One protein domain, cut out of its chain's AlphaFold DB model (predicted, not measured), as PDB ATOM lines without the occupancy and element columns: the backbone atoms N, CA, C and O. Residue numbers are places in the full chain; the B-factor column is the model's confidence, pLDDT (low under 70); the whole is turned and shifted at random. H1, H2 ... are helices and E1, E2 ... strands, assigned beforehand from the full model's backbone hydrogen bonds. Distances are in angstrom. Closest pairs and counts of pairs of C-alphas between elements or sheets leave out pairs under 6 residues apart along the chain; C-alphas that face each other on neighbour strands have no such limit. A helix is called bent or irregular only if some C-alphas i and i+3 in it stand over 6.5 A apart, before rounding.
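Overview. This is residues 530 to 705 of the 718 residues of the protein "PMT_2 domain-containing protein" of Planctomycetaceae bacterium (UniProt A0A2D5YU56). A small, strongly twisted sheet of five strands, with its inner strands E1 and E3 nearest the middle of the domain, has the helix H1 over one face, and the other helices but for the short H2 gather away from H1. The long arm H5b of the bent helix H5 grazes the sheet with its last residues and leads away from it to a helical end, where H4 and H5a form a hairpin; H3 is near H4 and H5b, and the short H6 packs on the part of H5b that is nearer the sheet. The printed part has 176 residues, with six named helices and five named strands in the order H1 E1 H2 E2 E3 H3 H4 H5 E4 E5 H6; the class is mixed, helices and strands. The sheet is mixed too, in the order E2 E1 E3 E5 E4. The whole is compact and rounded, with a radius of gyration of the C-alphas of 15.9 A and spans of 42 by 35 by 30 A.

Along the chain. In the sheet, E2 is residues 573 to 575, E1 residues 552 to 555, E3 residues 594 to 599 (16.2 A), E5 residues 689 to 694 (15.4 A) and E4 residues 683 to 685. H1, residues 532 to 545, is 20.0 A long and begins with C-alpha 532 at (153.960, 251.761, 165.035). H2 is residues 562 to 565, H3 residues 618 to 623 and H4 residues 626 to 637, 15.8 A long. H5, residues 642 to 676, was assigned as one helix by its hydrogen bonds but is bent: C-alphas 652 and 655 are 10.3 A apart. Its arm H5a is residues 642 to 652, 15.3 A, and its arm H5b residues 655 to 676, 33.5 A, ending with C-alpha 676 at (142.324, 257.097, 148.210). H5b is itself irregular, with C-alphas 655 and 658 7.4 A apart. H6, residues 696 to 703, ends with C-alpha 703 at (139.153, 247.262, 143.558).

Arrangement. E1 and E3 are parallel at 23 degrees, with N 553 and O 595 2.8 A apart. E2, an edge strand, is parallel to E1 at 28 degrees, with N 574 and O 552 2.8 A apart. E3 and E5 are antiparallel at 156 degrees, with N 596 and O 692 2.8 A apart. E5 and the edge strand E4 form a hairpin, antiparallel at 147 degrees, with N 685 and O 689 2.9 A apart. E1, H2 and E2 make a strand-helix-strand unit, two parallel neighbour strands with a helix between, and its crossover is right-handed. H1 is on one face of the sheet, giving two layers, helix over sheet, at a height of 9.3 A. It runs along the strands, at 20 degrees to E3 on the local plane, and lies over E3 and only just over E5, on which 3 of its C-alphas fall. With residues 532 to 536 alone H1 touches H2, the closest C-alphas being those of Leu 532 and Pro 562, 6.6 A. H5b only grazes the sheet, with residues 669 to 676. With residues 668 to 675 alone it touches H6 at a steep tilt of 60 degrees, opposite ways, closest at the C-alphas of Leu 672 and Ala 702, 5.2 A. H4, with residues 631 to 635 alone, touches H5a at a shallow tilt of 29 degrees, opposite ways, a helical hairpin, closest at the C-alphas of Ala 635 and Arg 645, 5.9 A. H3 is close to H4 but not clearly touching, the closest C-alphas, those of Tyr 623 and Met 629, being 7.0 A apart. Every O i to N i+4 pair is within hydrogen-bond range in H1, H3, H5a and H6, 7 of 8 are in H4 and 17 of 18 in H5b, and H2 is too short for such a pair.

Size, cuts and confidence. The two C-alphas farthest apart are those of Glu 545 and Asp 655, 46.1 A. Residues 541 to 548 stand free, of which 541 to 545 belong to H1. The links E2 to E3 and E3 to H3 are long, 18 residues each. The printed part has no cut. The mean pLDDT of the printed part is 80.6; residues 578 to 587, 609 to 619 and 652 to 663 are under 70.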
ATOM      1  N   GLN A 530     158.722 254.831 161.506       94.88
ATOM      2  CA  GLN A 530     158.927 255.148 162.921       94.88
ATOM      3  C   GLN A 530     157.671 255.114 163.822       94.88
ATOM      4  O   GLN A 530     157.804 255.302 165.032       94.88
ATOM      5  N   ASP A 531     156.464 254.913 163.280       95.31
ATOM      6  CA  ASP A 531     155.215 255.269 163.977       95.31
ATOM      7  C   ASP A 531     154.284 254.105 164.371       95.31
ATOM      8  O   ASP A 531     153.119 254.349 164.689       95.31
ATOM      9  N   LEU A 532     154.774 252.861 164.477       95.31
ATOM     10  CA  LEU A 532     153.960 251.761 165.035       95.31
ATOM     11  C   LEU A 532     153.428 252.062 166.456       95.31
ATOM     12  O   LEU A 532     152.233 251.868 166.690       95.31
ATOM     13  N   PRO A 533     154.218 252.626 167.399       95.94
ATOM     14  CA  PRO A 533     153.689 253.010 168.708       95.94
ATOM     15  C   PRO A 533     152.657 254.145 168.626       95.94
ATOM     16  O   PRO A 533     151.724 254.194 169.426       95.94
ATOM     17  N   GLY A 534     152.824 255.071 167.673       96.00
ATOM     18  CA  GLY A 534     151.853 256.134 167.403       96.00
ATOM     19  C   GLY A 534     150.522 255.564 166.925       96.00
ATOM     20  O   GLY A 534     149.472 255.936 167.448       96.00
ATOM     21  N   PHE A 535     150.582 254.599 166.008       96.81
ATOM     22  CA  PHE A 535     149.422 253.858 165.530       96.81
ATOM     23  C   PHE A 535     148.717 253.097 166.654       96.81
ATOM     24  O   PHE A 535     147.502 253.214 166.785       96.81
ATOM     25  N   LYS A 536     149.458 252.388 167.517       96.12
ATOM     26  CA  LYS A 536     148.865 251.657 168.647       96.12
ATOM     27  C   LYS A 536     148.105 252.584 169.599       96.12
ATOM     28  O   LYS A 536     146.962 252.299 169.938       96.12
ATOM     29  N   ARG A 537     148.701 253.724 169.974       96.06
ATOM     30  CA  ARG A 537     148.026 254.728 170.819       96.06
ATOM     31  C   ARG A 537     146.755 255.258 170.161       96.06
ATOM     32  O   ARG A 537     145.737 255.391 170.830       96.06
ATOM     33  N   TRP A 538     146.819 255.569 168.868       96.19
ATOM     34  CA  TRP A 538     145.656 256.023 168.110       96.19
ATOM     35  C   TRP A 538     144.540 254.967 168.088       96.19
ATOM     36  O   TRP A 538     143.388 255.298 168.361       96.19
ATOM     37  N   LEU A 539     144.885 253.699 167.846       95.12
ATOM     38  CA  LEU A 539     143.941 252.583 167.826       95.12
ATOM     39  C   LEU A 539     143.227 252.414 169.173       95.12
ATOM     40  O   LEU A 539     142.005 252.267 169.203       95.12
ATOM     41  N   ASP A 540     143.981 252.451 170.272       94.00
ATOM     42  CA  ASP A 540     143.439 252.291 171.624       94.00
ATOM     43  C   ASP A 540     142.454 253.414 171.958       94.00
ATOM     44  O   ASP A 540     141.314 253.141 172.330       94.00
ATOM     45  N   MET A 541     142.844 254.671 171.707       94.25
ATOM     46  CA  MET A 541     141.967 255.830 171.909       94.25
ATOM     47  C   MET A 541     140.680 255.720 171.080       94.25
ATOM     48  O   MET A 541     139.587 255.944 171.593       94.25
ATOM     49  N   ARG A 542     140.777 255.328 169.802       92.50
ATOM     50  CA  ARG A 542     139.599 255.206 168.928       92.50
ATOM     51  C   ARG A 542     138.643 254.106 169.358       92.50
ATOM     52  O   ARG A 542     137.433 254.270 169.224       92.50
ATOM     53  N   ARG A 543     139.158 253.006 169.901       90.19
ATOM     54  CA  ARG A 543     138.324 251.920 170.427       90.19
ATOM     55  C   ARG A 543     137.642 252.278 171.734       90.19
ATOM     56  O   ARG A 543     136.508 251.860 171.944       90.19
ATOM     57  N   GLU A 544     138.300 253.063 172.579       91.88
ATOM     58  CA  GLU A 544     137.670 253.623 173.775       91.88
ATOM     59  C   GLU A 544     136.529 254.582 173.405       91.88
ATOM     60  O   GLU A 544     135.448 254.512 173.989       91.88
ATOM     61  N   GLU A 545     136.735 255.437 172.399       91.75
ATOM     62  CA  GLU A 545     135.719 256.382 171.918       91.75
ATOM     63  C   GLU A 545     134.571 255.696 171.159       91.75
ATOM     64  O   GLU A 545     133.413 256.100 171.281       91.75
ATOM     65  N   THR A 546     134.875 254.673 170.355       87.38
ATOM     66  CA  THR A 546     133.916 253.951 169.506       87.38
ATOM     67  C   THR A 546     134.156 252.435 169.594       87.38
ATOM     68  O   THR A 546     134.887 251.874 168.783       87.38
ATOM     69  N   PRO A 547     133.500 251.717 170.525       77.44
ATOM     70  CA  PRO A 547     133.763 250.289 170.760       77.44
ATOM     71  C   PRO A 547     133.523 249.353 169.560       77.44
ATOM     72  O   PRO A 547     134.077 248.260 169.518       77.44
ATOM     73  N   ASN A 548     132.739 249.784 168.563       72.12
ATOM     74  CA  ASN A 548     132.434 249.033 167.335       72.12
ATOM     75  C   ASN A 548     132.959 249.751 166.075       72.12
ATOM     76  O   ASN A 548     132.242 249.893 165.088       72.12
ATOM     77  N   PHE A 549     134.207 250.225 166.114       73.06
ATOM     78  CA  PHE A 549     134.858 251.037 165.071       73.06
ATOM     79  C   PHE A 549     135.127 250.318 163.723       73.06
ATOM     80  O   PHE A 549     135.677 250.915 162.802       73.06
ATOM     81  N   GLY A 550     134.713 249.054 163.577       78.69
ATOM     82  CA  GLY A 550     134.935 248.240 162.375       78.69
ATOM     83  C   GLY A 550     136.349 247.642 162.286       78.69
ATOM     84  O   GLY A 550     137.173 247.855 163.181       78.69
ATOM     85  N   PRO A 551     136.639 246.846 161.238       87.44
ATOM     86  CA  PRO A 551     137.970 246.287 161.027       87.44
ATOM     87  C   PRO A 551     138.977 247.393 160.686       87.44
ATOM     88  O   PRO A 551     138.679 248.309 159.916       87.44
ATOM     89  N   VAL A 552     140.185 247.286 161.246       92.50
ATOM     90  CA  VAL A 552     141.295 248.206 160.968       92.50
ATOM     91  C   VAL A 552     142.339 247.485 160.132       92.50
ATOM     92  O   VAL A 552     142.738 246.371 160.461       92.50
ATOM     93  N   TYR A 553     142.800 248.128 159.070       91.94
ATOM     94  CA  TYR A 553     143.795 247.616 158.142       91.94
ATOM     95  C   TYR A 553     145.081 248.429 158.242       91.94
ATOM     96  O   TYR A 553     145.020 249.656 158.252       91.94
ATOM     97  N   LEU A 554     146.240 247.771 158.277       92.50
ATOM     98  CA  LEU A 554     147.545 248.429 158.363       92.50
ATOM     99  C   LEU A 554     148.455 248.020 157.199       92.50
ATOM    100  O   LEU A 554     148.828 246.853 157.101       92.50
ATOM    101  N   SER A 555     148.871 248.983 156.372       91.00
ATOM    102  CA  SER A 555     149.986 248.834 155.420       91.00
ATOM    103  C   SER A 555     151.110 249.793 155.810       91.00
ATOM    104  O   SER A 555     150.905 251.004 155.917       91.00
ATOM    105  N   TYR A 556     152.294 249.244 156.076       90.06
ATOM    106  CA  TYR A 556     153.382 249.943 156.759       90.06
ATOM    107  C   TYR A 556     154.739 249.686 156.090       90.06
ATOM    108  O   TYR A 556     155.016 248.591 155.609       90.06
ATOM    109  N   PHE A 557     155.584 250.716 156.031       87.50
ATOM    110  CA  PHE A 557     156.859 250.686 155.312       87.50
ATOM    111  C   PHE A 557     158.060 250.145 156.103       87.50
ATOM    112  O   PHE A 557     158.965 249.578 155.499       87.50
ATOM    113  N   GLY A 558     158.105 250.342 157.420       85.12
ATOM    114  CA  GLY A 558     159.329 250.127 158.199       85.12
ATOM    115  C   GLY A 558     159.714 248.677 158.481       85.12
ATOM    116  O   GLY A 558     158.999 247.740 158.145       85.12
ATOM    117  N   ALA A 559     160.845 248.522 159.177       87.50
ATOM    118  CA  ALA A 559     161.409 247.226 159.563       87.50
ATOM    119  C   ALA A 559     160.898 246.696 160.917       87.50
ATOM    120  O   ALA A 559     161.021 245.507 161.192       87.50
ATOM    121  N   GLY A 560     160.329 247.560 161.769       88.69
ATOM    122  CA  GLY A 560     159.800 247.137 163.069       88.69
ATOM    123  C   GLY A 560     158.634 246.147 162.952       88.69
ATOM    124  O   GLY A 560     157.750 246.330 162.116       88.69
ATOM    125  N   ASN A 561     158.607 245.133 163.822       87.94
ATOM    126  CA  ASN A 561     157.543 244.130 163.859       87.94
ATOM    127  C   ASN A 561     156.270 244.649 164.563       87.94
ATOM    128  O   ASN A 561     156.328 244.924 165.762       87.94
ATOM    129  N   PRO A 562     155.107 244.741 163.884       89.81
ATOM    130  CA  PRO A 562     153.850 245.153 164.517       89.81
ATOM    131  C   PRO A 562     153.440 244.277 165.712       89.81
ATOM    132  O   PRO A 562     152.931 244.808 166.699       89.81
ATOM    133  N   LEU A 563     153.729 242.968 165.675       88.12
ATOM    134  CA  LEU A 563     153.374 242.031 166.749       88.12
ATOM    135  C   LEU A 563     154.056 242.400 168.075       88.12
ATOM    136  O   LEU A 563     153.437 242.314 169.130       88.12
ATOM    137  N   TYR A 564     155.299 242.894 168.021       88.19
ATOM    138  CA  TYR A 564     156.032 243.362 169.204       88.19
ATOM    139  C   TYR A 564     155.298 244.500 169.934       88.19
ATOM    140  O   TYR A 564     155.363 244.608 171.155       88.19
ATOM    141  N   TYR A 565     154.552 245.326 169.196       90.88
ATOM    142  CA  TYR A 565     153.778 246.444 169.740       90.88
ATOM    143  C   TYR A 565     152.320 246.074 170.070       90.88
ATOM    144  O   TYR A 565     151.504 246.966 170.318       90.88
ATOM    145  N   GLY A 566     151.969 244.781 170.053       91.00
ATOM    146  CA  GLY A 566     150.595 244.311 170.253       91.00
ATOM    147  C   GLY A 566     149.652 244.745 169.129       91.00
ATOM    148  O   GLY A 566     148.507 245.115 169.387       91.00
ATOM    149  N   ILE A 567     150.164 244.805 167.895       91.31
ATOM    150  CA  ILE A 567     149.393 245.087 166.682       91.31
ATOM    151  C   ILE A 567     149.252 243.778 165.905       91.31
ATOM    152  O   ILE A 567     150.091 243.436 165.065       91.31
ATOM    153  N   ASP A 568     148.192 243.045 166.214       86.50
ATOM    154  CA  ASP A 568     147.903 241.717 165.684       86.50
ATOM    155  C   ASP A 568     146.398 241.515 165.413       86.50
ATOM    156  O   ASP A 568     145.577 242.436 165.536       86.50
ATOM    157  N   ASP A 569     146.049 240.290 165.012       81.31
ATOM    158  CA  ASP A 569     144.673 239.899 164.711       81.31
ATOM    159  C   ASP A 569     143.783 239.935 165.983       81.31
ATOM    160  O   ASP A 569     142.598 240.257 165.882       81.31
ATOM    161  N   GLU A 570     144.331 239.693 167.187       83.50
ATOM    162  CA  GLU A 570     143.603 239.795 168.472       83.50
ATOM    163  C   GLU A 570     143.297 241.251 168.836       83.50
ATOM    164  O   GLU A 570     142.194 241.598 169.266       83.50
ATOM    165  N   ALA A 571     144.242 242.140 168.549       83.81
ATOM    166  CA  ALA A 571     144.054 243.573 168.537       83.81
ATOM    167  C   ALA A 571     143.179 244.018 167.360       83.81
ATOM    168  O   ALA A 571     143.043 245.218 167.157       83.81
ATOM    169  N   GLY A 572     142.537 243.123 166.600       85.62
ATOM    170  CA  GLY A 572     141.609 243.424 165.508       85.62
ATOM    171  C   GLY A 572     142.219 244.286 164.402       85.62
ATOM    172  O   GLY A 572     141.499 245.078 163.786       85.62
ATOM    173  N   VAL A 573     143.537 244.186 164.201       89.50
ATOM    174  CA  VAL A 573     144.264 244.868 163.131       89.50
ATOM    175  C   VAL A 573     144.685 243.848 162.090       89.50
ATOM    176  O   VAL A 573     145.471 242.944 162.346       89.50
ATOM    177  N   ARG A 574     144.203 244.050 160.870       86.88
ATOM    178  CA  ARG A 574     144.521 243.228 159.710       86.88
ATOM    179  C   ARG A 574     145.712 243.833 158.987       86.88
ATOM    180  O   ARG A 574     145.671 244.972 158.523       86.88
ATOM    181  N   ARG A 575     146.800 243.078 158.899       84.56
ATOM    182  CA  ARG A 575     148.032 243.535 158.250       84.56
ATOM    183  C   ARG A 575     147.919 243.324 156.738       84.56
ATOM    184  O   ARG A 575     147.779 242.197 156.282       84.56
ATOM    185  N   LEU A 576     148.009 244.405 155.976       83.12
ATOM    186  CA  LEU A 576     148.125 244.391 154.518       83.12
ATOM    187  C   LEU A 576     149.607 244.298 154.110       83.12
ATOM    188  O   LEU A 576     150.479 244.481 154.973       83.12
ATOM    189  N   PRO A 577     149.927 243.990 152.837       72.31
ATOM    190  CA  PRO A 577     151.307 243.919 152.364       72.31
ATOM    191  C   PRO A 577     152.144 245.149 152.784       72.31
ATOM    192  O   PRO A 577     151.744 246.288 152.509       72.31
ATOM    193  N   PRO A 578     153.269 244.942 153.496       69.69
ATOM    194  CA  PRO A 578     154.289 245.944 153.759       69.69
ATOM    195  C   PRO A 578     155.433 245.818 152.739       69.69
ATOM    196  O   PRO A 578     155.477 244.883 151.943       69.69
ATOM    197  N   TYR A 579     156.399 246.738 152.799       62.62
ATOM    198  CA  TYR A 579     157.612 246.670 151.971       62.62
ATOM    199  C   TYR A 579     158.636 245.630 152.464       62.62
ATOM    200  O   TYR A 579     159.345 245.058 151.642       62.62
ATOM    201  N   ILE A 580     158.698 245.341 153.773       59.81
ATOM    202  CA  ILE A 580     159.577 244.299 154.336       59.81
ATOM    203  C   ILE A 580     158.736 243.183 154.949       59.81
ATOM    204  O   ILE A 580     157.971 243.407 155.889       59.81
ATOM    205  N   GLY A 581     158.896 241.980 154.397       52.59
ATOM    206  CA  GLY A 581     158.210 240.764 154.814       52.59
ATOM    207  C   GLY A 581     158.523 240.373 156.256       52.59
ATOM    208  O   GLY A 581     159.678 240.249 156.653       52.59
ATOM    209  N   LEU A 582     157.458 240.154 157.020       51.12
ATOM    210  CA  LEU A 582     157.492 239.507 158.332       51.12
ATOM    211  C   LEU A 582     156.636 238.240 158.375       51.12
ATOM    212  O   LEU A 582     156.542 237.615 159.418       51.12
ATOM    213  N   ASP A 583     156.020 237.854 157.258       51.97
ATOM    214  CA  ASP A 583     155.252 236.620 157.166       51.97
ATOM    215  C   ASP A 583     155.390 236.077 155.735       51.97
ATOM    216  O   ASP A 583     154.859 236.666 154.790       51.97
ATOM    217  N   GLU A 584     156.091 234.953 155.572       49.97
ATOM    218  CA  GLU A 584     156.060 234.151 154.334       49.97
ATOM    219  C   GLU A 584     154.650 233.571 154.077       49.97
ATOM    220  O   GLU A 584     154.323 233.180 152.959       49.97
ATOM    221  N   ASP A 585     153.780 233.620 155.094       51.31
ATOM    222  CA  ASP A 585     152.417 233.084 155.105       51.31
ATOM    223  C   ASP A 585     151.324 234.103 154.717       51.31
ATOM    224  O   ASP A 585     150.132 233.852 154.928       51.31
ATOM    225  N   ARG A 586     151.677 235.288 154.194       59.84
ATOM    226  CA  ARG A 586     150.667 236.273 153.757       59.84
ATOM    227  C   ARG A 586     150.147 235.952 152.358       59.84
ATOM    228  O   ARG A 586     150.869 236.052 151.369       59.84
ATOM    229  N   PHE A 587     148.854 235.649 152.297       62.31
ATOM    230  CA  PHE A 587     148.095 235.398 151.073       62.31
ATOM    231  C   PHE A 587     147.027 236.473 150.899       62.31
ATOM    232  O   PHE A 587     146.449 236.899 151.891       62.31
ATOM    233  N   LEU A 588     146.747 236.844 149.646       73.38
ATOM    234  CA  LEU A 588     145.635 237.679 149.168       73.38
ATOM    235  C   LEU A 588     144.514 237.906 150.215       73.38
ATOM    236  O   LEU A 588     143.586 237.095 150.303       73.38
ATOM    237  N   GLU A 589     144.616 238.957 151.041       76.56
ATOM    238  CA  GLU A 589     143.681 239.197 152.158       76.56
ATOM    239  C   GLU A 589     142.385 239.869 151.676       76.56
ATOM    240  O   GLU A 589     142.451 240.741 150.809       76.56
ATOM    241  N   PRO A 590     141.188 239.525 152.194       78.44
ATOM    242  CA  PRO A 590     139.950 240.147 151.761       78.44
ATOM    243  C   PRO A 590     139.964 241.620 152.150       78.44
ATOM    244  O   PRO A 590     140.290 241.998 153.279       78.44
ATOM    245  N   LEU A 591     139.580 242.474 151.215       84.50
ATOM    246  CA  LEU A 591     139.370 243.880 151.513       84.50
ATOM    247  C   LEU A 591     137.888 244.049 151.860       84.50
ATOM    248  O   LEU A 591     137.023 243.664 151.077       84.50
ATOM    249  N   GLU A 592     137.590 244.596 153.037       87.75
ATOM    250  CA  GLU A 592     136.225 244.878 153.497       87.75
ATOM    251  C   GLU A 592     136.105 246.347 153.916       87.75
ATOM    252  O   GLU A 592     137.112 246.979 154.241       87.75
ATOM    253  N   PRO A 593     134.882 246.905 153.946       91.12
ATOM    254  CA  PRO A 593     134.656 248.239 154.486       91.12
ATOM    255  C   PRO A 593     135.214 248.365 155.906       91.12
ATOM    256  O   PRO A 593     134.994 247.495 156.751       91.12
ATOM    257  N   GLY A 594     135.918 249.457 156.178       92.62
ATOM    258  CA  GLY A 594     136.635 249.625 157.433       92.62
ATOM    259  C   GLY A 594     137.599 250.798 157.409       92.62
ATOM    260  O   GLY A 594     137.469 251.718 156.599       92.62
ATOM    261  N   VAL A 595     138.569 250.762 158.318       94.75
ATOM    262  CA  VAL A 595     139.529 251.850 158.504       94.75
ATOM    263  C   VAL A 595     140.893 251.440 157.978       94.75
ATOM    264  O   VAL A 595     141.526 250.532 158.508       94.75
ATOM    265  N   TYR A 596     141.355 252.115 156.934       95.12
ATOM    266  CA  TYR A 596     142.614 251.835 156.258       95.12
ATOM    267  C   TYR A 596     143.688 252.809 156.724       95.12
ATOM    268  O   TYR A 596     143.636 254.002 156.437       95.12
ATOM    269  N   CYS A 597     144.672 252.279 157.439       96.06
ATOM    270  CA  CYS A 597     145.830 252.999 157.942       96.06
ATOM    271  C   CYS A 597     147.036 252.653 157.068       96.06
ATOM    272  O   CYS A 597     147.584 251.552 157.137       96.06
ATOM    273  N   ILE A 598     147.425 253.581 156.201       95.06
ATOM    274  CA  ILE A 598     148.434 253.354 155.164       95.06
ATOM    275  C   ILE A 598     149.568 254.346 155.377       95.06
ATOM    276  O   ILE A 598     149.337 255.552 155.456       95.06
ATOM    277  N   SER A 599     150.800 253.857 155.484       94.69
ATOM    278  CA  SER A 599     151.949 254.735 155.684       94.69
ATOM    279  C   SER A 599     152.233 255.599 154.443       94.69
ATOM    280  O   SER A 599     151.931 255.213 153.311       94.69
ATOM    281  N   ALA A 600     152.798 256.790 154.637       94.94
ATOM    282  CA  ALA A 600     153.009 257.787 153.590       94.94
ATOM    283  C   ALA A 600     153.930 257.289 152.469       94.94
ATOM    284  O   ALA A 600     153.810 257.736 151.332       94.94
ATOM    285  N   THR A 601     154.824 256.348 152.759       92.69
ATOM    286  CA  THR A 601     155.649 255.690 151.739       92.69
ATOM    287  C   THR A 601     154.878 254.590 151.004       92.69
ATOM    288  O   THR A 601     155.034 254.441 149.790       92.69
ATOM    289  N   GLN A 602     154.001 253.859 151.703       89.81
ATOM    290  CA  GLN A 602     153.189 252.784 151.119       89.81
ATOM    291  C   GLN A 602     152.079 253.292 150.202       89.81
ATOM    292  O   GLN A 602     151.861 252.705 149.145       89.81
ATOM    293  N   ILE A 603     151.421 254.405 150.546       91.19
ATOM    294  CA  ILE A 603     150.303 254.943 149.751       91.19
ATOM    295  C   ILE A 603     150.725 255.297 148.312       91.19
ATOM    296  O   ILE A 603     149.926 255.226 147.385       91.19
ATOM    297  N   HIS A 604     152.001 255.631 148.096       88.25
ATOM    298  CA  HIS A 604     152.540 255.912 146.760       88.25
ATOM    299  C   HIS A 604     153.072 254.670 146.038       88.25
ATOM    300  O   HIS A 604     153.418 254.747 144.861       88.25
ATOM    301  N   GLY A 605     153.157 253.521 146.714       83.12
ATOM    302  CA  GLY A 605     153.649 252.271 146.136       83.12
ATOM    303  C   GLY A 605     155.107 252.326 145.668       83.12
ATOM    304  O   GLY A 605     155.458 251.624 144.718       83.12
ATOM    305  N   ILE A 606     155.952 253.141 146.318       84.19
ATOM    306  CA  ILE A 606     157.326 253.475 145.880       84.19
ATOM    307  C   ILE A 606     158.183 252.235 145.635       84.19
ATOM    308  O   ILE A 606     159.013 252.230 144.731       84.19
ATOM    309  N   TYR A 607     157.964 251.181 146.412       80.38
ATOM    310  CA  TYR A 607     158.750 249.957 146.339       80.38
ATOM    311  C   TYR A 607     157.956 248.721 145.923       80.38
ATOM    312  O   TYR A 607     158.414 247.598 146.093       80.38
ATOM    313  N   THR A 608     156.781 248.915 145.336       71.31
ATOM    314  CA  THR A 608     155.948 247.811 144.839       71.31
ATOM    315  C   THR A 608     156.252 247.526 143.373       71.31
ATOM    316  O   THR A 608     156.624 248.439 142.641       71.31
ATOM    317  N   ASP A 609     156.072 246.298 142.896       59.06
ATOM    318  CA  ASP A 609     156.290 245.968 141.472       59.06
ATOM    319  C   ASP A 609     155.254 246.615 140.536       59.06
ATOM    320  O   ASP A 609     155.390 246.611 139.316       59.06
ATOM    321  N   ALA A 610     154.250 247.272 141.117       53.91
ATOM    322  CA  ALA A 610     153.254 248.100 140.450       53.91
ATOM    323  C   ALA A 610     153.732 249.538 140.145       53.91
ATOM    324  O   ALA A 610     152.908 250.431 139.930       53.91
ATOM    325  N   ARG A 611     155.049 249.788 140.162       53.22
ATOM    326  CA  ARG A 611     155.673 251.089 139.871       53.22
ATOM    327  C   ARG A 611     155.470 251.481 138.402       53.22
ATOM    328  O   ARG A 611     155.915 250.783 137.497       53.22
ATOM    329  N   GLY A 612     154.871 252.647 138.172       46.41
ATOM    330  CA  GLY A 612     154.680 253.227 136.842       46.41
ATOM    331  C   GLY A 612     153.224 253.573 136.553       46.41
ATOM    332  O   GLY A 612     152.336 253.407 137.390       46.41
ATOM    333  N   SER A 613     152.976 254.088 135.355       40.62
ATOM    334  CA  SER A 613     151.635 254.403 134.893       40.62
ATOM    335  C   SER A 613     150.831 253.111 134.690       40.62
ATOM    336  O   SER A 613     150.809 252.536 133.598       40.62
ATOM    337  N   TRP A 614     150.058 252.719 135.705       47.47
ATOM    338  CA  TRP A 614     148.779 252.019 135.502       47.47
ATOM    339  C   TRP A 614     147.964 252.648 134.346       47.47
ATOM    340  O   TRP A 614     147.218 251.961 133.649       47.47
ATOM    341  N   GLU A 615     148.192 253.942 134.094       45.59
ATOM    342  CA  GLU A 615     147.642 254.794 133.033       45.59
ATOM    343  C   GLU A 615     147.914 254.305 131.599       45.59
ATOM    344  O   GLU A 615     147.128 254.618 130.706       45.59
ATOM    345  N   LEU A 616     148.936 253.470 131.354       44.16
ATOM    346  CA  LEU A 616     149.140 252.851 130.030       44.16
ATOM    347  C   LEU A 616     148.095 251.763 129.715       44.16
ATOM    348  O   LEU A 616     148.100 251.181 128.628       44.16
ATOM    349  N   GLY A 617     147.193 251.460 130.657       52.97
ATOM    350  CA  GLY A 617     146.065 250.552 130.471       52.97
ATOM    351  C   GLY A 617     146.448 249.074 130.360       52.97
ATOM    352  O   GLY A 617     145.557 248.236 130.365       52.97
ATOM    353  N   LEU A 618     147.735 248.720 130.278       54.12
ATOM    354  CA  LEU A 618     148.198 247.328 130.200       54.12
ATOM    355  C   LEU A 618     148.055 246.598 131.542       54.12
ATOM    356  O   LEU A 618     147.496 245.505 131.565       54.12
ATOM    357  N   HIS A 619     148.479 247.216 132.651       63.34
ATOM    358  CA  HIS A 619     148.287 246.652 133.993       63.34
ATOM    359  C   HIS A 619     146.809 246.597 134.374       63.34
ATOM    360  O   HIS A 619     146.351 245.562 134.845       63.34
ATOM    361  N   GLU A 620     146.039 247.650 134.071       70.88
ATOM    362  CA  GLU A 620     144.592 247.654 134.321       70.88
ATOM    363  C   GLU A 620     143.876 246.592 133.479       70.88
ATOM    364  O   GLU A 620     143.082 245.833 134.017       70.88
ATOM    365  N   LYS A 621     144.192 246.448 132.184       70.12
ATOM    366  CA  LYS A 621     143.616 245.377 131.347       70.12
ATOM    367  C   LYS A 621     144.003 243.984 131.831       70.12
ATOM    368  O   LYS A 621     143.181 243.076 131.761       70.12
ATOM    369  N   HIS A 622     145.244 243.795 132.281       70.56
ATOM    370  CA  HIS A 622     145.695 242.511 132.811       70.56
ATOM    371  C   HIS A 622     144.991 242.177 134.130       70.56
ATOM    372  O   HIS A 622     144.471 241.074 134.289       70.56
ATOM    373  N   TYR A 623     144.903 243.150 135.035       75.06
ATOM    374  CA  TYR A 623     144.212 243.015 136.308       75.06
ATOM    375  C   TYR A 623     142.706 242.774 136.121       75.06
ATOM    376  O   TYR A 623     142.147 241.877 136.733       75.06
ATOM    377  N   GLN A 624     142.057 243.517 135.219       77.44
ATOM    378  CA  GLN A 624     140.638 243.358 134.872       77.44
ATOM    379  C   GLN A 624     140.362 242.142 133.978       77.44
ATOM    380  O   GLN A 624     139.225 241.929 133.553       77.44
ATOM    381  N   SER A 625     141.382 241.349 133.639       79.88
ATOM    382  CA  SER A 625     141.158 240.129 132.876       79.88
ATOM    383  C   SER A 625     140.295 239.169 133.690       79.88
ATOM    384  O   SER A 625     140.482 239.018 134.897       79.88
ATOM    385  N   GLU A 626     139.375 238.473 133.023       77.88
ATOM    386  CA  GLU A 626     138.470 237.537 133.699       77.88
ATOM    387  C   GLU A 626     139.234 236.466 134.488       77.88
ATOM    388  O   GLU A 626     138.777 236.036 135.539       77.88
ATOM    389  N   LYS A 627     140.442 236.104 134.031       77.25
ATOM    390  CA  LYS A 627     141.342 235.185 134.733       77.25
ATOM    391  C   LYS A 627     141.774 235.709 136.105       77.25
ATOM    392  O   LYS A 627     141.844 234.920 137.034       77.25
ATOM    393  N   ILE A 628     142.115 236.992 136.228       78.69
ATOM    394  CA  ILE A 628     142.532 237.587 137.506       78.69
ATOM    395  C   ILE A 628     141.307 237.917 138.360       78.69
ATOM    396  O   ILE A 628     141.283 237.637 139.553       78.69
ATOM    397  N   MET A 629     140.253 238.453 137.751       80.69
ATOM    398  CA  MET A 629     139.044 238.831 138.477       80.69
ATOM    399  C   MET A 629     138.289 237.626 139.046       80.69
ATOM    400  O   MET A 629     137.697 237.747 140.116       80.69
ATOM    401  N   SER A 630     138.321 236.462 138.386       78.38
ATOM    402  CA  SER A 630     137.758 235.227 138.947       78.38
ATOM    403  C   SER A 630     138.539 234.749 140.170       78.38
ATOM    404  O   SER A 630     137.918 234.479 141.191       78.38
ATOM    405  N   VAL A 631     139.877 234.764 140.115       78.00
ATOM    406  CA  VAL A 631     140.757 234.456 141.259       78.00
ATOM    407  C   VAL A 631     140.403 235.331 142.461       78.00
ATOM    408  O   VAL A 631     140.247 234.834 143.570       78.00
ATOM    409  N   LEU A 632     140.276 236.645 142.243       79.62
ATOM    410  CA  LEU A 632     139.951 237.597 143.306       79.62
ATOM    411  C   LEU A 632     138.568 237.337 143.904       79.62
ATOM    412  O   LEU A 632     138.414 237.379 145.121       79.62
ATOM    413  N   ARG A 633     137.567 237.055 143.059       82.88
ATOM    414  CA  ARG A 633     136.209 236.727 143.512       82.88
ATOM    415  C   ARG A 633     136.183 235.440 144.328       82.88
ATOM    416  O   ARG A 633     135.557 235.428 145.381       82.88
ATOM    417  N   ASP A 634     136.870 234.399 143.871       78.69
ATOM    418  CA  ASP A 634     136.955 233.111 144.562       78.69
ATOM    419  C   ASP A 634     137.679 233.261 145.912       78.69
ATOM    420  O   ASP A 634     137.230 232.731 146.930       78.69
ATOM    421  N   ALA A 635     138.754 234.054 145.945       77.25
ATOM    422  CA  ALA A 635     139.503 234.362 147.158       77.25
ATOM    423  C   ALA A 635     138.684 235.145 148.194       77.25
ATOM    424  O   ALA A 635     138.673 234.771 149.368       77.25
ATOM    425  N   ASP A 636     137.985 236.202 147.769       77.94
ATOM    426  CA  ASP A 636     137.157 237.015 148.664       77.94
ATOM    427  C   ASP A 636     135.885 236.248 149.091       77.94
ATOM    428  O   ASP A 636     135.447 236.374 150.236       77.94
ATOM    429  N   ALA A 637     135.333 235.373 148.237       79.62
ATOM    430  CA  ALA A 637     134.207 234.494 148.575       79.62
ATOM    431  C   ALA A 637     134.565 233.413 149.610       79.62
ATOM    432  O   ALA A 637     133.697 233.000 150.382       79.62
ATOM    433  N   ALA A 638     135.828 232.976 149.665       75.62
ATOM    434  CA  ALA A 638     136.320 232.074 150.708       75.62
ATOM    435  C   ALA A 638     136.364 232.734 152.104       75.62
ATOM    436  O   ALA A 638     136.589 232.050 153.104       75.62
ATOM    437  N   GLY A 639     136.131 234.049 152.194       73.38
ATOM    438  CA  GLY A 639     136.100 234.787 153.452       73.38
ATOM    439  C   GLY A 639     137.455 234.791 154.160       73.38
ATOM    440  O   GLY A 639     138.506 234.712 153.527       73.38
ATOM    441  N   TRP A 640     137.448 234.901 155.491       71.25
ATOM    442  CA  TRP A 640     138.647 235.138 156.315       71.25
ATOM    443  C   TRP A 640     139.442 233.890 156.724       71.25
ATOM    444  O   TRP A 640     140.494 234.032 157.343       71.25
ATOM    445  N   ASP A 641     138.993 232.678 156.386       75.00
ATOM    446  CA  ASP A 641     139.755 231.464 156.696       75.00
ATOM    447  C   ASP A 641     140.969 231.346 155.757       75.00
ATOM    448  O   ASP A 641     140.861 230.925 154.601       75.00
ATOM    449  N   ARG A 642     142.151 231.713 156.278       73.00
ATOM    450  CA  ARG A 642     143.431 231.656 155.553       73.00
ATOM    451  C   ARG A 642     143.724 230.261 154.995       73.00
ATOM    452  O   ARG A 642     144.205 230.159 153.869       73.00
ATOM    453  N   ARG A 643     143.430 229.188 155.743       74.19
ATOM    454  CA  ARG A 643     143.710 227.809 155.299       74.19
ATOM    455  C   ARG A 643     142.778 227.406 154.172       74.19
ATOM    456  O   ARG A 643     143.231 226.809 153.200       74.19
ATOM    457  N   GLN A 644     141.498 227.747 154.289       74.75
ATOM    458  CA  GLN A 644     140.511 227.459 153.253       74.75
ATOM    459  C   GLN A 644     140.822 228.219 151.960       74.75
ATOM    460  O   GLN A 644     140.793 227.626 150.882       74.75
ATOM    461  N   ARG A 645     141.179 229.503 152.065       78.00
ATOM    462  CA  ARG A 645     141.548 230.340 150.918       78.00
ATOM    463  C   ARG A 645     142.832 229.859 150.254       78.00
ATOM    464  O   ARG A 645     142.868 229.705 149.036       78.00
ATOM    465  N   TYR A 646     143.863 229.566 151.047       74.44
ATOM    466  CA  TYR A 646     145.102 228.988 150.538       74.44
ATOM    467  C   TYR A 646     144.840 227.664 149.819       74.44
ATOM    468  O   TYR A 646     145.288 227.491 148.691       74.44
ATOM    469  N   ALA A 647     144.070 226.755 150.421       75.81
ATOM    470  CA  ALA A 647     143.739 225.470 149.811       75.81
ATOM    471  C   ALA A 647     142.964 225.631 148.493       75.81
ATOM    472  O   ALA A 647     143.313 224.978 147.511       75.81
ATOM    473  N   LEU A 648     141.963 226.519 148.448       73.94
ATOM    474  CA  LEU A 648     141.176 226.814 147.246       73.94
ATOM    475  C   LEU A 648     142.068 227.317 146.105       73.94
ATOM    476  O   LEU A 648     142.032 226.787 144.993       73.94
ATOM    477  N   LEU A 649     142.897 228.318 146.399       71.25
ATOM    478  CA  LEU A 649     143.722 228.978 145.395       71.25
ATOM    479  C   LEU A 649     144.911 228.105 144.978       71.25
ATOM    480  O   LEU A 649     145.245 228.042 143.799       71.25
ATOM    481  N   HIS A 650     145.501 227.345 145.899       74.38
ATOM    482  CA  HIS A 650     146.550 226.387 145.564       74.38
ATOM    483  C   HIS A 650     146.014 225.236 144.697       74.38
ATOM    484  O   HIS A 650     146.649 224.866 143.709       74.38
ATOM    485  N   GLN A 651     144.812 224.722 144.993       73.06
ATOM    486  CA  GLN A 651     144.157 223.679 144.195       73.06
ATOM    487  C   GLN A 651     143.820 224.152 142.771       73.06
ATOM    488  O   GLN A 651     143.898 223.360 141.832       73.06
ATOM    489  N   GLN A 652     143.445 225.423 142.600       67.44
ATOM    490  CA  GLN A 652     143.120 225.998 141.293       67.44
ATOM    491  C   GLN A 652     144.354 226.493 140.507       67.44
ATOM    492  O   GLN A 652     144.296 226.504 139.274       67.44
ATOM    493  N   TYR A 653     145.453 226.896 141.170       65.19
ATOM    494  CA  TYR A 653     146.535 227.677 140.539       65.19
ATOM    495  C   TYR A 653     147.994 227.176 140.745       65.19
ATOM    496  O   TYR A 653     148.892 227.788 140.167       65.19
ATOM    497  N   ALA A 654     148.240 226.056 141.450       62.31
ATOM    498  CA  ALA A 654     149.523 225.307 141.542       62.31
ATOM    499  C   ALA A 654     150.810 226.138 141.833       62.31
ATOM    500  O   ALA A 654     150.727 227.230 142.389       62.31
ATOM    501  N   ASP A 655     152.006 225.599 141.525       55.84
ATOM    502  CA  ASP A 655     153.353 226.062 141.949       55.84
ATOM    503  C   ASP A 655     153.696 227.542 141.649       55.84
ATOM    504  O   ASP A 655     154.606 228.103 142.252       55.84
ATOM    505  N   GLU A 656     152.951 228.213 140.766       58.50
ATOM    506  CA  GLU A 656     153.135 229.636 140.432       58.50
ATOM    507  C   GLU A 656     152.336 230.589 141.349       58.50
ATOM    508  O   GLU A 656     152.387 231.810 141.184       58.50
ATOM    509  N   TRP A 657     151.539 230.053 142.278       64.06
ATOM    510  CA  TRP A 657     150.534 230.814 143.022       64.06
ATOM    511  C   TRP A 657     151.118 231.787 144.053       64.06
ATOM    512  O   TRP A 657     150.625 232.906 144.157       64.06
ATOM    513  N   ILE A 658     152.153 231.401 144.806       61.22
ATOM    514  CA  ILE A 658     152.655 232.210 145.933       61.22
ATOM    515  C   ILE A 658     153.161 233.572 145.437       61.22
ATOM    516  O   ILE A 658     152.634 234.605 145.852       61.22
ATOM    517  N   GLU A 659     154.082 233.572 144.473       61.50
ATOM    518  CA  GLU A 659     154.639 234.789 143.865       61.50
ATOM    519  C   GLU A 659     153.545 235.644 143.201       61.50
ATOM    520  O   GLU A 659     153.446 236.854 143.419       61.50
ATOM    521  N   LYS A 660     152.634 235.006 142.453       65.19
ATOM    522  CA  LYS A 660     151.524 235.705 141.789       65.19
ATOM    523  C   LYS A 660     150.514 236.291 142.769       65.19
ATOM    524  O   LYS A 660     149.959 237.350 142.487       65.19
ATOM    525  N   SER A 661     150.273 235.638 143.903       67.06
ATOM    526  CA  SER A 661     149.333 236.105 144.925       67.06
ATOM    527  C   SER A 661     149.847 237.353 145.641       67.06
ATOM    528  O   SER A 661     149.082 238.294 145.840       67.06
ATOM    529  N   GLN A 662     151.150 237.411 145.932       68.38
ATOM    530  CA  GLN A 662     151.803 238.582 146.521       68.38
ATOM    531  C   GLN A 662     151.803 239.769 145.552       68.38
ATOM    532  O   GLN A 662     151.465 240.894 145.937       68.38
ATOM    533  N   ALA A 663     152.108 239.517 144.275       69.19
ATOM    534  CA  ALA A 663     152.012 240.531 143.230       69.19
ATOM    535  C   ALA A 663     150.568 241.042 143.078       69.19
ATOM    536  O   ALA A 663     150.333 242.249 143.015       69.19
ATOM    537  N   LEU A 664     149.583 240.141 143.076       74.31
ATOM    538  CA  LEU A 664     148.169 240.480 142.932       74.31
ATOM    539  C   LEU A 664     147.629 241.300 144.110       74.31
ATOM    540  O   LEU A 664     146.893 242.267 143.893       74.31
ATOM    541  N   ASP A 665     148.014 240.959 145.337       77.31
ATOM    542  CA  ASP A 665     147.626 241.722 146.523       77.31
ATOM    543  C   ASP A 665     148.291 243.106 146.546       77.31
ATOM    544  O   ASP A 665     147.643 244.118 146.820       77.31
ATOM    545  N   SER A 666     149.553 243.188 146.114       75.62
ATOM    546  CA  SER A 666     150.244 244.465 145.900       75.62
ATOM    547  C   SER A 666     149.539 245.327 144.844       75.62
ATOM    548  O   SER A 666     149.361 246.530 145.042       75.62
ATOM    549  N   PHE A 667     149.070 244.729 143.741       76.06
ATOM    550  CA  PHE A 667     148.303 245.437 142.714       76.06
ATOM    551  C   PHE A 667     146.945 245.937 143.237       76.06
ATOM    552  O   PHE A 667     146.598 247.095 142.995       76.06
ATOM    553  N   ARG A 668     146.195 245.112 143.988       82.44
ATOM    554  CA  ARG A 668     144.950 245.523 144.676       82.44
ATOM    555  C   ARG A 668     145.192 246.718 145.585       82.44
ATOM    556  O   ARG A 668     144.467 247.710 145.512       82.44
ATOM    557  N   MET A 669     146.231 246.629 146.410       83.31
ATOM    558  CA  MET A 669     146.576 247.669 147.366       83.31
ATOM    559  C   MET A 669     146.984 248.967 146.665       83.31
ATOM    560  O   MET A 669     146.569 250.051 147.079       83.31
ATOM    561  N   HIS A 670     147.740 248.879 145.569       80.38
ATOM    562  CA  HIS A 670     148.118 250.051 144.784       80.38
ATOM    563  C   HIS A 670     146.896 250.735 144.164       80.38
ATOM    564  O   HIS A 670     146.785 251.959 144.221       80.38
ATOM    565  N   ARG A 671     145.945 249.966 143.618       84.00
ATOM    566  CA  ARG A 671     144.687 250.513 143.089       84.00
ATOM    567  C   ARG A 671     143.879 251.234 144.160       84.00
ATOM    568  O   ARG A 671     143.454 252.367 143.942       84.00
ATOM    569  N   LEU A 672     143.712 250.602 145.322       88.06
ATOM    570  CA  LEU A 672     143.052 251.232 146.461       88.06
ATOM    571  C   LEU A 672     143.767 252.527 146.856       88.06
ATOM    572  O   LEU A 672     143.127 253.565 146.982       88.06
ATOM    573  N   SER A 673     145.092 252.498 146.959       88.81
ATOM    574  CA  SER A 673     145.890 253.673 147.314       88.81
ATOM    575  C   SER A 673     145.727 254.815 146.306       88.81
ATOM    576  O   SER A 673     145.540 255.962 146.706       88.81
ATOM    577  N   ARG A 674     145.705 254.515 145.001       85.19
ATOM    578  CA  ARG A 674     145.448 255.503 143.938       85.19
ATOM    579  C   ARG A 674     144.063 256.127 144.040       85.19
ATOM    580  O   ARG A 674     143.940 257.330 143.834       85.19
ATOM    581  N   TYR A 675     143.044 255.335 144.367       88.06
ATOM    582  CA  TYR A 675     141.699 255.850 144.616       88.06
ATOM    583  C   TYR A 675     141.674 256.764 145.850       88.06
ATOM    584  O   TYR A 675     141.152 257.874 145.790       88.06
ATOM    585  N   LEU A 676     142.295 256.339 146.955       91.94
ATOM    586  CA  LEU A 676     142.324 257.097 148.210       91.94
ATOM    587  C   LEU A 676     143.101 258.416 148.100       91.94
ATOM    588  O   LEU A 676     142.685 259.411 148.684       91.94
ATOM    589  N   LEU A 677     144.169 258.463 147.296       89.69
ATOM    590  CA  LEU A 677     144.944 259.684 147.039       89.69
ATOM    591  C   LEU A 677     144.140 260.805 146.355       89.69
ATOM    592  O   LEU A 677     144.590 261.949 146.355       89.69
ATOM    593  N   GLN A 678     142.957 260.510 145.804       86.62
ATOM    594  CA  GLN A 678     142.061 261.514 145.213       86.62
ATOM    595  C   GLN A 678     141.343 262.370 146.266       86.62
ATOM    596  O   GLN A 678     140.715 263.373 145.922       86.62
ATOM    597  N   ARG A 679     141.422 261.999 147.549       92.00
ATOM    598  CA  ARG A 679     140.843 262.757 148.660       92.00
ATOM    599  C   ARG A 679     141.832 262.927 149.809       92.00
ATOM    600  O   ARG A 679     142.865 262.270 149.883       92.00
ATOM    601  N   GLU A 680     141.523 263.857 150.707       93.88
ATOM    602  CA  GLU A 680     142.292 264.018 151.941       93.88
ATOM    603  C   GLU A 680     142.049 262.823 152.877       93.88
ATOM    604  O   GLU A 680     140.906 262.352 152.953       93.88
ATOM    605  N   PRO A 681     143.078 262.372 153.617       96.75
ATOM    606  CA  PRO A 681     142.872 261.472 154.738       96.75
ATOM    607  C   PRO A 681     142.096 262.187 155.843       96.75
ATOM    608  O   PRO A 681     142.274 263.384 156.097       96.75
ATOM    609  N   GLU A 682     141.245 261.437 156.525       96.06
ATOM    610  CA  GLU A 682     140.428 261.928 157.625       96.06
ATOM    611  C   GLU A 682     141.296 262.245 158.841       96.06
ATOM    612  O   GLU A 682     141.050 263.227 159.544       96.06
ATOM    613  N   GLU A 683     142.349 261.452 159.060       96.12
ATOM    614  CA  GLU A 683     143.301 261.646 160.148       96.12
ATOM    615  C   GLU A 683     144.737 261.336 159.718       96.12
ATOM    616  O   GLU A 683     145.000 260.596 158.768       96.12
ATOM    617  N   LEU A 684     145.686 261.915 160.454       96.62
ATOM    618  CA  LEU A 684     147.116 261.701 160.278       96.62
ATOM    619  C   LEU A 684     147.730 261.322 161.621       96.62
ATOM    620  O   LEU A 684     147.696 262.111 162.566       96.62
ATOM    621  N   ILE A 685     148.339 260.145 161.690       97.00
ATOM    622  CA  ILE A 685     149.065 259.689 162.876       97.00
ATOM    623  C   ILE A 685     150.520 260.107 162.691       97.00
ATOM    624  O   ILE A 685     151.204 259.605 161.797       97.00
ATOM    625  N   ASN A 686     150.966 261.085 163.486       95.62
ATOM    626  CA  ASN A 686     152.316 261.668 163.435       95.62
ATOM    627  C   ASN A 686     152.777 262.061 162.012       95.62
ATOM    628  O   ASN A 686     153.969 262.081 161.711       95.62
ATOM    629  N   TYR A 687     151.820 262.375 161.126       96.00
ATOM    630  CA  TYR A 687     151.999 262.701 159.702       96.00
ATOM    631  C   TYR A 687     152.537 261.578 158.794       96.00
ATOM    632  O   TYR A 687     152.594 261.777 157.581       96.00
ATOM    633  N   SER A 688     152.918 260.419 159.336       95.25
ATOM    634  CA  SER A 688     153.516 259.313 158.577       95.25
ATOM    635  C   SER A 688     152.530 258.200 158.234       95.25
ATOM    636  O   SER A 688     152.792 257.458 157.293       95.25
ATOM    637  N   ILE A 689     151.405 258.077 158.949       97.25
ATOM    638  CA  ILE A 689     150.340 257.113 158.643       97.25
ATOM    639  C   ILE A 689     149.047 257.876 158.364       97.25
ATOM    640  O   ILE A 689     148.586 258.675 159.183       97.25
ATOM    641  N   LEU A 690     148.491 257.631 157.182       97.88
ATOM    642  CA  LEU A 690     147.270 258.232 156.673       97.88
ATOM    643  C   LEU A 690     146.096 257.311 156.991       97.88
ATOM    644  O   LEU A 690     146.153 256.119 156.684       97.88
ATOM    645  N   VAL A 691     145.046 257.863 157.592       97.38
ATOM    646  CA  VAL A 691     143.853 257.116 157.993       97.38
ATOM    647  C   VAL A 691     142.704 257.455 157.053       97.38
ATOM    648  O   VAL A 691     142.348 258.626 156.920       97.38
ATOM    649  N   TYR A 692     142.116 256.422 156.453       96.69
ATOM    650  CA  TYR A 692     140.961 256.519 155.566       96.69
ATOM    651  C   TYR A 692     139.802 255.659 156.061       96.69
ATOM    652  O   TYR A 692     139.992 254.477 156.351       96.69
ATOM    653  N   TYR A 693     138.590 256.212 156.100       94.75
ATOM    654  CA  TYR A 693     137.373 255.435 156.338       94.75
ATOM    655  C   TYR A 693     136.778 255.036 154.991       94.75
ATOM    656  O   TYR A 693     136.343 255.895 154.229       94.75
ATOM    657  N   VAL A 694     136.785 253.743 154.676       94.12
ATOM    658  CA  VAL A 694     136.430 253.242 153.343       94.12
ATOM    659  C   VAL A 694     135.125 252.461 153.411       94.12
ATOM    660  O   VAL A 694     135.033 251.434 154.087       94.12
ATOM    661  N   GLY A 695     134.108 252.946 152.698       93.00
ATOM    662  CA  GLY A 695     132.816 252.268 152.571       93.00
ATOM    663  C   GLY A 695     132.787 251.195 151.475       93.00
ATOM    664  O   GLY A 695     133.665 251.121 150.618       93.00
ATOM    665  N   THR A 696     131.718 250.392 151.442       91.81
ATOM    666  CA  THR A 696     131.515 249.330 150.434       91.81
ATOM    667  C   THR A 696     131.541 249.848 149.002       91.81
ATOM    668  O   THR A 696     132.111 249.214 148.120       91.81
ATOM    669  N   GLU A 697     130.918 250.999 148.750       90.25
ATOM    670  CA  GLU A 697     130.862 251.568 147.404       90.25
ATOM    671  C   GLU A 697     132.240 252.046 146.929       90.25
ATOM    672  O   GLU A 697     132.635 251.741 145.805       90.25
ATOM    673  N   GLU A 698     132.986 252.746 147.788       90.06
ATOM    674  CA  GLU A 698     134.346 253.204 147.488       90.06
ATOM    675  C   GLU A 698     135.276 252.025 147.226       90.06
ATOM    676  O   GLU A 698     135.972 252.001 146.211       90.06
ATOM    677  N   LEU A 699     135.232 251.015 148.096       90.69
ATOM    678  CA  LEU A 699     136.034 249.813 147.937       90.69
ATOM    679  C   LEU A 699     135.706 249.098 146.623       90.69
ATOM    680  O   LEU A 699     136.611 248.704 145.884       90.69
ATOM    681  N   ASN A 700     134.416 248.994 146.287       88.38
ATOM    682  CA  ASN A 700     133.995 248.363 145.046       88.38
ATOM    683  C   ASN A 700     134.471 249.117 143.804       88.38
ATOM    684  O   ASN A 700     134.895 248.491 142.831       88.38
ATOM    685  N   ARG A 701     134.433 250.451 143.834       87.38
ATOM    686  CA  ARG A 701     134.963 251.286 142.751       87.38
ATOM    687  C   ARG A 701     136.478 251.140 142.617       87.38
ATOM    688  O   ARG A 701     136.971 251.003 141.504       87.38
ATOM    689  N   ALA A 702     137.203 251.135 143.732       86.81
ATOM    690  CA  ALA A 702     138.660 251.079 143.735       86.81
ATOM    691  C   ALA A 702     139.208 249.719 143.266       86.81
ATOM    692  O   ALA A 702     140.147 249.658 142.465       86.81
ATOM    693  N   VAL A 703     138.617 248.621 143.744       85.38
ATOM    694  CA  VAL A 703     139.153 247.262 143.558       85.38
ATOM    695  C   VAL A 703     138.515 246.544 142.370       85.38
ATOM    696  O   VAL A 703     139.231 245.936 141.580       85.38
ATOM    697  N   TRP A 704     137.190 246.622 142.205       82.94
ATOM    698  CA  TRP A 704     136.476 245.758 141.254       82.94
ATOM    699  C   TRP A 704     136.139 246.418 139.923       82.94
ATOM    700  O   TRP A 704     136.051 245.739 138.904       82.94
ATOM    701  N   GLN A 705     135.914 247.729 139.908       83.81
ATOM    702  CA  GLN A 705     135.527 248.433 138.685       83.81
ATOM    703  C   GLN A 705     136.755 248.912 137.906       83.81
ATOM    704  O   GLN A 705     137.794 249.163 138.512       83.81
TER     705      GLN A 705